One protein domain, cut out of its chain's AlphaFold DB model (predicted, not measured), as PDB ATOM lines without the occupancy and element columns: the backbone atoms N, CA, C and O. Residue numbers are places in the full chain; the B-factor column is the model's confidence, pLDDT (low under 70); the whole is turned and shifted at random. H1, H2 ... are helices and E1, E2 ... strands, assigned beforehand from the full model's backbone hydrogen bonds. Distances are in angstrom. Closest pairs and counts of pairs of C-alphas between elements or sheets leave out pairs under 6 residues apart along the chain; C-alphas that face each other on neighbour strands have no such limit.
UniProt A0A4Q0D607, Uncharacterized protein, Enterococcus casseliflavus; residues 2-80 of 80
ATOM      1  N   TRP A   2      18.072  40.508 -95.008       94.62
ATOM      2  CA  TRP A   2      18.941  41.681 -95.115       94.62
ATOM      3  C   TRP A   2      20.396  41.257 -94.978       94.62
ATOM      4  O   TRP A   2      20.684  40.168 -94.476       94.62
ATOM      5  N   LEU A   3      21.293  42.097 -95.481       94.69
ATOM      6  CA  LEU A   3      22.719  41.840 -95.518       94.69
ATOM      7  C   LEU A   3      23.488  43.128 -95.236       94.69
ATOM      8  O   LEU A   3      23.141  44.186 -95.765       94.69
ATOM      9  N   VAL A   4      24.546  43.018 -94.437       95.69
ATOM     10  CA  VAL A   4      25.517  44.093 -94.223       95.69
ATOM     11  C   VAL A   4      26.843  43.698 -94.852       95.69
ATOM     12  O   VAL A   4      27.350  42.604 -94.594       95.69
ATOM     13  N   TYR A   5      27.395  44.592 -95.667       94.06
ATOM     14  CA  TYR A   5      28.683  44.425 -96.334       94.06
ATOM     15  C   TYR A   5      29.625  45.581 -95.988       94.06
ATOM     16  O   TYR A   5      29.201  46.738 -95.956       94.06
ATOM     17  N   THR A   6      30.898  45.262 -95.780       90.00
ATOM     18  CA  THR A   6      32.001  46.223 -95.672       90.00
ATOM     19  C   THR A   6      33.087  45.858 -96.679       90.00
ATOM     20  O   THR A   6      33.257  44.687 -97.024       90.00
ATOM     21  N   GLU A   7      33.837  46.847 -97.165       84.62
ATOM     22  CA  GLU A   7      34.899  46.592 -98.150       84.62
ATOM     23  C   GLU A   7      36.053  45.747 -97.592       84.62
ATOM     24  O   GLU A   7      36.629  44.943 -98.322       84.62
ATOM     25  N   GLU A   8      36.366  45.879 -96.302       82.00
ATOM     26  CA  GLU A   8      37.487  45.164 -95.678       82.00
ATOM     27  C   GLU A   8      37.176  43.703 -95.348       82.00
ATOM     28  O   GLU A   8      38.043  42.839 -95.483       82.00
ATOM     29  N   TYR A   9      35.952  43.415 -94.897       85.12
ATOM     30  CA  TYR A   9      35.591  42.104 -94.344       85.12
ATOM     31  C   TYR A   9      34.589  41.336 -95.212       85.12
ATOM     32  O   TYR A   9      34.329  40.158 -94.961       85.12
ATOM     33  N   GLY A  10      34.025  41.974 -96.238       91.25
ATOM     34  CA  GLY A  10      32.970  41.397 -97.054       91.25
ATOM     35  C   GLY A  10      31.626  41.387 -96.324       91.25
ATOM     36  O   GLY A  10      31.215  42.379 -95.727       91.25
ATOM     37  N   ILE A  11      30.901  40.269 -96.392       92.38
ATOM     38  CA  ILE A  11      29.592  40.131 -95.738       92.38
ATOM     39  C   ILE A  11      29.792  39.928 -94.233       92.38
ATOM     40  O   ILE A  11      30.305  38.895 -93.809       92.38
ATOM     41  N   VAL A  12      29.339  40.885 -93.425       94.25
ATOM     42  CA  VAL A  12      29.516  40.871 -91.961       94.25
ATOM     43  C   VAL A  12      28.257  40.482 -91.185       94.25
ATOM     44  O   VAL A  12      28.348  40.215 -89.988       94.25
ATOM     45  N   GLN A  13      27.089  40.480 -91.834       94.38
ATOM     46  CA  GLN A  13      25.823  39.999 -91.272       94.38
ATOM     47  C   GLN A  13      24.871  39.605 -92.402       94.38
ATOM     48  O   GLN A  13      24.759  40.321 -93.397       94.38
ATOM     49  N   ILE A  14      24.147  38.505 -92.208       92.44
ATOM     50  CA  ILE A  14      22.959  38.133 -92.979       92.44
ATOM     51  C   ILE A  14      21.878  37.796 -91.962       92.44
ATOM     52  O   ILE A  14      22.151  37.066 -91.011       92.44
ATOM     53  N   GLY A  15      20.667  38.316 -92.126       91.81
ATOM     54  CA  GLY A  15      19.611  38.020 -91.165       91.81
ATOM     55  C   GLY A  15      18.321  38.781 -91.393       91.81
ATOM     56  O   GLY A  15      17.938  39.100 -92.533       91.81
ATOM     57  N   ASP A  16      17.624  39.041 -90.293       94.62
ATOM     58  CA  ASP A  16      16.465  39.919 -90.304       94.62
ATOM     59  C   ASP A  16      16.873  41.398 -90.411       94.62
ATOM     60  O   ASP A  16      18.051  41.760 -90.382       94.62
ATOM     61  N   GLN A  17      15.877  42.261 -90.615       95.44
ATOM     62  CA  GLN A  17      16.113  43.689 -90.802       95.44
ATOM     63  C   GLN A  17      16.768  44.331 -89.581       95.44
ATOM     64  O   GLN A  17      17.705  45.108 -89.728       95.44
ATOM     65  N   LYS A  18      16.273  44.005 -88.386       96.94
ATOM     66  CA  LYS A  18      16.658  44.681 -87.154       96.94
ATOM     67  C   LYS A  18      18.092  44.325 -86.776       96.94
ATOM     68  O   LYS A  18      18.874  45.213 -86.453       96.94
ATOM     69  N   GLU A  19      18.454  43.049 -86.874       95.81
ATOM     70  CA  GLU A  19      19.822  42.579 -86.640       95.81
ATOM     71  C   GLU A  19      20.815  43.237 -87.606       95.81
ATOM     72  O   GLU A  19      21.902  43.658 -87.203       95.81
ATOM     73  N   CYS A  20      20.437  43.368 -88.883       96.50
ATOM     74  CA  CYS A  20      21.279  44.013 -89.887       96.50
ATOM     75  C   CYS A  20      21.395  45.526 -89.664       96.50
ATOM     76  O   CYS A  20      22.491  46.062 -89.800       96.50
ATOM     77  N   GLU A  21      20.318  46.214 -89.283       97.00
ATOM     78  CA  GLU A  21      20.356  47.639 -88.920       97.00
ATOM     79  C   GLU A  21      21.259  47.883 -87.700       97.00
ATOM     80  O   GLU A  21      22.126  48.755 -87.735       97.00
ATOM     81  N   GLU A  22      21.133  47.066 -86.650       97.00
ATOM     82  CA  GLU A  22      21.991  47.153 -85.461       97.00
ATOM     83  C   GLU A  22      23.467  46.877 -85.788       97.00
ATOM     84  O   GLU A  22      24.364  47.526 -85.239       97.00
ATOM     85  N   ARG A  23      23.750  45.914 -86.678       95.44
ATOM     86  CA  ARG A  23      25.121  45.647 -87.139       95.44
ATOM     87  C   ARG A  23      25.663  46.807 -87.972       95.44
ATOM     88  O   ARG A  23      26.806  47.199 -87.760       95.44
ATOM     89  N   TYR A  24      24.861  47.332 -88.895       95.62
ATOM     90  CA  TYR A  24      25.224  48.442 -89.774       95.62
ATOM     91  C   TYR A  24      25.638  49.680 -88.973       95.62
ATOM     92  O   TYR A  24      26.706  50.238 -89.221       95.62
ATOM     93  N   GLU A  25      24.848  50.058 -87.963       94.88
ATOM     94  CA  GLU A  25      25.162  51.205 -87.103       94.88
ATOM     95  C   GLU A  25      26.496  51.019 -86.366       94.88
ATOM     96  O   GLU A  25      27.326  51.924 -86.373       94.88
ATOM     97  N   LYS A  26      26.766  49.818 -85.834       94.06
ATOM     98  CA  LYS A  26      28.045  49.511 -85.169       94.06
ATOM     99  C   LYS A  26      29.250  49.609 -86.103       94.06
ATOM    100  O   LYS A  26      30.310  50.054 -85.681       94.06
ATOM    101  N   GLU A  27      29.128  49.148 -87.347       91.19
ATOM    102  CA  GLU A  27      30.233  49.227 -88.314       91.19
ATOM    103  C   GLU A  27      30.463  50.666 -88.780       91.19
ATOM    104  O   GLU A  27      31.607  51.099 -88.876       91.19
ATOM    105  N   LYS A  28      29.385  51.437 -88.973       89.56
ATOM    106  CA  LYS A  28      29.470  52.873 -89.255       89.56
ATOM    107  C   LYS A  28      30.201  53.625 -88.137       89.56
ATOM    108  O   LYS A  28      31.067  54.438 -88.437       89.56
ATOM    109  N   GLU A  29      29.874  53.356 -86.873       89.88
ATOM    110  CA  GLU A  29      30.526  53.991 -85.716       89.88
ATOM    111  C   GLU A  29      32.023  53.666 -85.641       89.88
ATOM    112  O   GLU A  29      32.830  54.574 -85.466       89.88
ATOM    113  N   LYS A  30      32.420  52.406 -85.863       85.56
ATOM    114  CA  LYS A  30      33.843  52.019 -85.874       85.56
ATOM    115  C   LYS A  30      34.659  52.807 -86.895       85.56
ATOM    116  O   LYS A  30      35.698  53.353 -86.543       85.56
ATOM    117  N   TYR A  31      34.174  52.905 -88.132       78.00
ATOM    118  CA  TYR A  31      34.882  53.648 -89.178       78.00
ATOM    119  C   TYR A  31      34.872  55.165 -88.944       78.00
ATOM    120  O   TYR A  31      35.767  55.864 -89.415       78.00
ATOM    121  N   GLN A  32      33.890  55.694 -88.207       76.31
ATOM    122  CA  GLN A  32      33.897  57.094 -87.770       76.31
ATOM    123  C   GLN A  32      34.925  57.347 -86.661       76.31
ATOM    124  O   GLN A  32      35.605  58.375 -86.689       76.31
ATOM    125  N   ASP A  33      35.068  56.414 -85.719       75.50
ATOM    126  CA  ASP A  33      36.049  56.494 -84.632       75.50
ATOM    127  C   ASP A  33      37.493  56.320 -85.127       75.50
ATOM    128  O   ASP A  33      38.422  56.886 -84.545       75.50
ATOM    129  N   GLU A  34      37.696  55.598 -86.231       68.06
ATOM    130  CA  GLU A  34      39.000  55.425 -86.888       68.06
ATOM    131  C   GLU A  34      39.520  56.685 -87.602       68.06
ATOM    132  O   GLU A  34      40.609  56.640 -88.171       68.06
ATOM    133  N   ALA A  35      38.775  57.801 -87.523       58.19
ATOM    134  CA  ALA A  35      39.102  59.154 -87.980       58.19
ATOM    135  C   ALA A  35      40.544  59.323 -88.491       58.19
ATOM    136  O   ALA A  35      41.465  59.692 -87.752       58.19
ATOM    137  N   LEU A  36      40.737  59.072 -89.789       59.59
ATOM    138  CA  LEU A  36      42.026  59.271 -90.431       59.59
ATOM    139  C   LEU A  36      42.311  60.785 -90.482       59.59
ATOM    140  O   LEU A  36      41.480  61.552 -90.975       59.59
ATOM    141  N   PRO A  37      43.471  61.262 -89.988       58.25
ATOM    142  CA  PRO A  37      43.785  62.694 -89.889       58.25
ATOM    143  C   PRO A  37      43.912  63.406 -91.246       58.25
ATOM    144  O   PRO A  37      44.066  64.628 -91.287       58.25
ATOM    145  N   TYR A  38      43.841  62.661 -92.348       57.84
ATOM    146  CA  TYR A  38      43.916  63.162 -93.709       57.84
ATOM    147  C   TYR A  38      42.719  62.631 -94.492       57.84
ATOM    148  O   TYR A  38      42.655  61.448 -94.803       57.84
ATOM    149  N   VAL A  39      41.774  63.520 -94.795       60.00
ATOM    150  CA  VAL A  39      40.731  63.262 -95.791       60.00
ATOM    151  C   VAL A  39      41.369  63.532 -97.149       60.00
ATOM    152  O   VAL A  39      41.580  64.693 -97.507       60.00
ATOM    153  N   ASP A  40      41.753  62.475 -97.858       61.81
ATOM    154  CA  ASP A  40      42.148  62.589 -99.258       61.81
ATOM    155  C   ASP A  40      40.882  62.842-100.091       61.81
ATOM    156  O   ASP A  40      39.876  62.152 -99.952       61.81
ATOM    157  N   VAL A  41      40.898  63.899-100.899       62.28
ATOM    158  CA  VAL A  41      39.720  64.368-101.651       62.28
ATOM    159  C   VAL A  41      39.350  63.403-102.780       62.28
ATOM    160  O   VAL A  41      38.225  63.456-103.276       62.28
ATOM    161  N   ASP A  42      40.294  62.541-103.161       63.59
ATOM    162  CA  ASP A  42      40.118  61.481-104.152       63.59
ATOM    163  C   ASP A  42      39.746  60.127-103.511       63.59
ATOM    164  O   ASP A  42      39.448  59.171-104.232       63.59
ATOM    165  N   ASP A  43      39.740  60.027-102.176       67.25
ATOM    166  CA  ASP A  43      39.380  58.806-101.455       67.25
ATOM    167  C   ASP A  43      37.856  58.709-101.288       67.25
ATOM    168  O   ASP A  43      37.186  59.620-100.794       67.25
ATOM    169  N   MET A  44      37.289  57.578-101.715       66.44
ATOM    170  CA  MET A  44      35.862  57.289-101.553       66.44
ATOM    171  C   MET A  44      35.475  57.036-100.089       66.44
ATOM    172  O   MET A  44      34.278  57.018 -99.777       66.44
ATOM    173  N   GLY A  45      36.472  56.877 -99.211       72.31
ATOM    174  CA  GLY A  45      36.315  56.599 -97.791       72.31
ATOM    175  C   GLY A  45      35.807  55.184 -97.524       72.31
ATOM    176  O   GLY A  45      35.439  54.445 -98.434       72.31
ATOM    177  N   HIS A  46      35.752  54.804 -96.248       79.94
ATOM    178  CA  HIS A  46      35.190  53.514 -95.854       79.94
ATOM    179  C   HIS A  46      33.686  53.460 -96.138       79.94
ATOM    180  O   HIS A  46      32.919  54.327 -95.710       79.94
ATOM    181  N   GLN A  47      33.256  52.406 -96.830       84.00
ATOM    182  CA  GLN A  47      31.862  52.209 -97.206       84.00
ATOM    183  C   GLN A  47      31.256  51.027 -96.454       84.00
ATOM    184  O   GLN A  47      31.801  49.920 -96.424       84.00
ATOM    185  N   VAL A  48      30.083  51.263 -95.869       89.06
ATOM    186  CA  VAL A  48      29.256  50.238 -95.233       89.06
ATOM    187  C   VAL A  48      27.924  50.210 -95.961       89.06
ATOM    188  O   VAL A  48      27.291  51.246 -96.166       89.06
ATOM    189  N   TYR A  49      27.487  49.019 -96.346       93.25
ATOM    190  CA  TYR A  49      26.284  48.823 -97.141       93.25
ATOM    191  C   TYR A  49      25.269  47.995 -96.368       93.25
ATOM    192  O   TYR A  49      25.557  46.864 -95.989       93.25
ATOM    193  N   LEU A  50      24.063  48.534 -96.193       95.50
ATOM    194  CA  LEU A  50      22.890  47.788 -95.742       95.50
ATOM    195  C   LEU A  50      21.998  47.500 -96.948       95.50
ATOM    196  O   LEU A  50      21.497  48.418 -97.597       95.50
ATOM    197  N   MET A  51      21.798  46.223 -97.253       93.81
ATOM    198  CA  MET A  51      21.096  45.784 -98.454       93.81
ATOM    199  C   MET A  51      19.931  44.865 -98.108       93.81
ATOM    200  O   MET A  51      20.063  43.936 -97.309       93.81
ATOM    201  N   LYS A  52      18.787  45.089 -98.761       94.75
ATOM    202  CA  LYS A  52      17.660  44.158 -98.740       94.75
ATOM    203  C   LYS A  52      17.853  43.125 -99.848       94.75
ATOM    204  O   LYS A  52      17.923  43.468-101.025       94.75
ATOM    205  N   VAL A  53      17.931  41.855 -99.468       89.06
ATOM    206  CA  VAL A  53      18.062  40.735-100.402       89.06
ATOM    207  C   VAL A  53      16.661  40.318-100.847       89.06
ATOM    208  O   VAL A  53      15.903  39.736-100.066       89.06
ATOM    209  N   GLU A  54      16.318  40.648-102.094       86.62
ATOM    210  CA  GLU A  54      15.017  40.317-102.702       86.62
ATOM    211  C   GLU A  54      14.972  38.893-103.275       86.62
ATOM    212  O   GLU A  54      13.911  38.275-103.304       86.62
ATOM    213  N   LYS A  55      16.112  38.349-103.720       80.69
ATOM    214  CA  LYS A  55      16.198  37.000-104.293       80.69
ATOM    215  C   LYS A  55      17.497  36.314-103.882       80.69
ATOM    216  O   LYS A  55      18.567  36.908-103.984       80.69
ATOM    217  N   THR A  56      17.391  35.052-103.476       72.94
ATOM    218  CA  THR A  56      18.524  34.195-103.100       72.94
ATOM    219  C   THR A  56      18.416  32.888-103.870       72.94
ATOM    220  O   THR A  56      17.395  32.217-103.788       72.94
ATOM    221  N   PHE A  57      19.455  32.527-104.623       74.50
ATOM    222  CA  PHE A  57      19.436  31.346-105.498       74.50
ATOM    223  C   PHE A  57      19.895  30.054-104.806       74.50
ATOM    224  O   PHE A  57      19.669  28.969-105.325       74.50
ATOM    225  N   GLY A  58      20.513  30.158-103.631       65.19
ATOM    226  CA  GLY A  58      20.941  29.017-102.831       65.19
ATOM    227  C   GLY A  58      21.357  29.467-101.436       65.19
ATOM    228  O   GLY A  58      21.944  30.537-101.278       65.19
ATOM    229  N   HIS A  59      21.018  28.669-100.428       64.25
ATOM    230  CA  HIS A  59      21.380  28.896 -99.034       64.25
ATOM    231  C   HIS A  59      21.798  27.558 -98.419       64.25
ATOM    232  O   HIS A  59      21.019  26.606 -98.417       64.25
ATOM    233  N   TYR A  60      23.038  27.485 -97.933       67.88
ATOM    234  CA  TYR A  60      23.596  26.300 -97.291       67.88
ATOM    235  C   TYR A  60      24.027  26.663 -95.874       67.88
ATOM    236  O   TYR A  60      24.905  27.504 -95.687       67.88
ATOM    237  N   GLU A  61      23.420  26.012 -94.888       55.72
ATOM    238  CA  GLU A  61      23.772  26.154 -93.481       55.72
ATOM    239  C   GLU A  61      24.233  24.790 -92.969       55.72
ATOM    240  O   GLU A  61      23.495  23.807 -93.039       55.72
ATOM    241  N   CYS A  62      25.475  24.715 -92.491       55.44
ATOM    242  CA  CYS A  62      25.986  23.530 -91.814       55.44
ATOM    243  C   CYS A  62      25.895  23.781 -90.305       55.44
ATOM    244  O   CYS A  62      26.746  24.502 -89.784       55.44
ATOM    245  N   PRO A  63      24.895  23.235 -89.591       58.06
ATOM    246  CA  PRO A  63      24.851  23.358 -88.140       58.06
ATOM    247  C   PRO A  63      26.067  22.664 -87.513       58.06
ATOM    248  O   PRO A  63      26.553  21.656 -88.039       58.06
ATOM    249  N   ASP A  64      26.545  23.198 -86.387       54.22
ATOM    250  CA  ASP A  64      27.662  22.649 -85.612       54.22
ATOM    251  C   ASP A  64      27.349  21.221 -85.140       54.22
ATOM    252  O   ASP A  64      26.806  20.983 -84.062       54.22
ATOM    253  N   GLY A  65      27.697  20.253 -85.987       52.00
ATOM    254  CA  GLY A  65      27.813  18.843 -85.656       52.00
ATOM    255  C   GLY A  65      26.520  18.142 -85.254       52.00
ATOM    256  O   GLY A  65      26.425  17.712 -84.113       52.00
ATOM    257  N   LEU A  66      25.605  17.903 -86.202       43.53
ATOM    258  CA  LEU A  66      24.767  16.691 -86.256       43.53
ATOM    259  C   LEU A  66      24.042  16.585 -87.613       43.53
ATOM    260  O   LEU A  66      23.216  17.413 -87.969       43.53
ATOM    261  N   PHE A  67      24.414  15.533 -88.343       44.75
ATOM    262  CA  PHE A  67      23.781  14.857 -89.481       44.75
ATOM    263  C   PHE A  67      22.294  15.143 -89.781       44.75
ATOM    264  O   PHE A  67      21.459  14.252 -89.645       44.75
ATOM    265  N   ASP A  68      21.975  16.307 -90.334       44.66
ATOM    266  CA  ASP A  68      20.905  16.381 -91.330       44.66
ATOM    267  C   ASP A  68      21.231  17.470 -92.354       44.66
ATOM    268  O   ASP A  68      21.104  18.669 -92.109       44.66
ATOM    269  N   LEU A  69      21.741  17.029 -93.506       43.62
ATOM    270  CA  LEU A  69      21.979  17.883 -94.663       43.62
ATOM    271  C   LEU A  69      20.616  18.273 -95.228       43.62
ATOM    272  O   LEU A  69      19.991  17.492 -95.943       43.62
ATOM    273  N   LYS A  70      20.150  19.478 -94.905       49.66
ATOM    274  CA  LYS A  70      18.941  20.033 -95.507       49.66
ATOM    275  C   LYS A  70      19.312  21.212 -96.391       49.66
ATOM    276  O   LYS A  70      19.326  22.357 -95.953       49.66
ATOM    277  N   GLU A  71      19.618  20.911 -97.649       42.19
ATOM    278  CA  GLU A  71      19.649  21.922 -98.701       42.19
ATOM    279  C   GLU A  71      18.241  22.516 -98.819       42.19
ATOM    280  O   GLU A  71      17.277  21.836 -99.181       42.19
ATOM    281  N   LEU A  72      18.096  23.777 -98.414       51.31
ATOM    282  CA  LEU A  72      16.870  24.528 -98.629       51.31
ATOM    283  C   LEU A  72      16.990  25.145-100.019       51.31
ATOM    284  O   LEU A  72      17.671  26.155-100.196       51.31
ATOM    285  N   ASN A  73      16.358  24.514-101.011       50.09
ATOM    286  CA  ASN A  73      16.271  25.064-102.359       50.09
ATOM    287  C   ASN A  73      15.655  26.470-102.294       50.09
ATOM    288  O   ASN A  73      14.453  26.632-102.104       50.09
ATOM    289  N   GLY A  74      16.485  27.497-102.491       47.47
ATOM    290  CA  GLY A  74      16.037  28.847-102.851       47.47
ATOM    291  C   GLY A  74      15.622  28.951-104.325       47.47
ATOM    292  O   GLY A  74      15.279  30.029-104.800       47.47
ATOM    293  N   ALA A  75      15.675  27.834-105.050       46.50
ATOM    294  CA  ALA A  75      15.500  27.741-106.489       46.50
ATOM    295  C   ALA A  75      14.303  26.858-106.868       46.50
ATOM    296  O   ALA A  75      14.418  25.998-107.729       46.50
ATOM    297  N   ASP A  76      13.146  27.098-106.259       50.53
ATOM    298  CA  ASP A  76      11.874  26.766-106.902       50.53
ATOM    299  C   ASP A  76      11.222  28.085-107.304       50.53
ATOM    300  O   ASP A  76      10.509  28.689-106.509       50.53
ATOM    301  N   LEU A  77      11.578  28.579-108.494       47.75
ATOM    302  CA  LEU A  77      10.725  29.320-109.433       47.75
ATOM    303  C   LEU A  77      11.592  29.756-110.628       47.75
ATOM    304  O   LEU A  77      12.284  30.781-110.606       47.75
ATOM    305  N   GLU A  78      11.546  28.932-111.677       49.69
ATOM    306  CA  GLU A  78      11.656  29.407-113.053       49.69
ATOM    307  C   GLU A  78      10.630  30.531-113.279       49.69
ATOM    308  O   GLU A  78       9.464  30.385-112.916       49.69
ATOM    309  N   GLU A  79      11.037  31.611-113.939       43.91
ATOM    310  CA  GLU A  79      10.142  32.304-114.865       43.91
ATOM    311  C   GLU A  79      10.827  32.285-116.233       43.91
ATOM    312  O   GLU A  79      11.957  32.760-116.384       43.91
ATOM    313  N   GLN A  80      10.147  31.627-117.174       39.03
ATOM    314  CA  GLN A  80      10.333  31.752-118.617       39.03
ATOM    315  C   GLN A  80      10.002  33.170-119.082       39.03
ATOM    316  O   GLN A  80       9.090  33.785-118.483       39.03
TER     317      GLN A  80
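What this domain is: This is residues 2 to 80 of the 80 residues of an uncharacterized protein of Enterococcus casseliflavus (UniProt A0A4Q0D607). A small three-stranded sheet has one long helix, H1, packed along one face, in two layers, while its other face is bare. A loop, of which residues 37 to 44 stand free, sticks out at one end, and beyond E3 a long tail, residues 53 to 80, reaches away and folds back on itself round residues 63 to 68. The printed part has 79 residues, with E1, E2, H1 and E3 along the chain; the sheet order is E2, E1, E3, antiparallel, and the class is mixed, with 33 residues, under half, in named elements. The whole is only just extended, close to loose, with a radius of gyration of the C-alphas of 17.4 A, and flat, spanning 51 by 39 by 20 A.

How they stand to each other: E1, residues 2 to 6, is the inner strand. E2, residues 10 to 15, forms a hairpin with it; N 4 and O 13 are 2.9 A apart, within hydrogen-bond range. E3, residues 48 to 52, is antiparallel to E1 at 160 degrees, with N 3 and O 51 at 2.9 A. H1, residues 17 to 33, is on the sheet at a height of 8.5 A, over E1 and along the strands, at 7 degrees to E1 on the local plane. The closest C-alphas of H1 and E3, Tyr 24 and Leu 50, are 6.4 A apart. E2, H1 and E3 form a split strand-helix-strand unit, two strands running the same way with E1 between them; its crossover is right-handed. In H1 every O i to N i+4 pair is within hydrogen-bond range.

Where its parts are: E1 begins at C-alpha 2 (18.941, 41.681, -95.115) and is 13.8 A long; E2 is 15.0 A. H1 is 24.5 A. E3 is 13.6 A, ending at C-alpha 52 (17.660, 44.158, -98.740).

The domain as a whole: The C-alphas of Pro 37 and Gln 80, the two farthest apart, are 53.9 A apart. The printed part has no cut. The link from H1 to E3 is long, 14 residues. Residues 34 to 44 and 58 to 80 have pLDDT under 70.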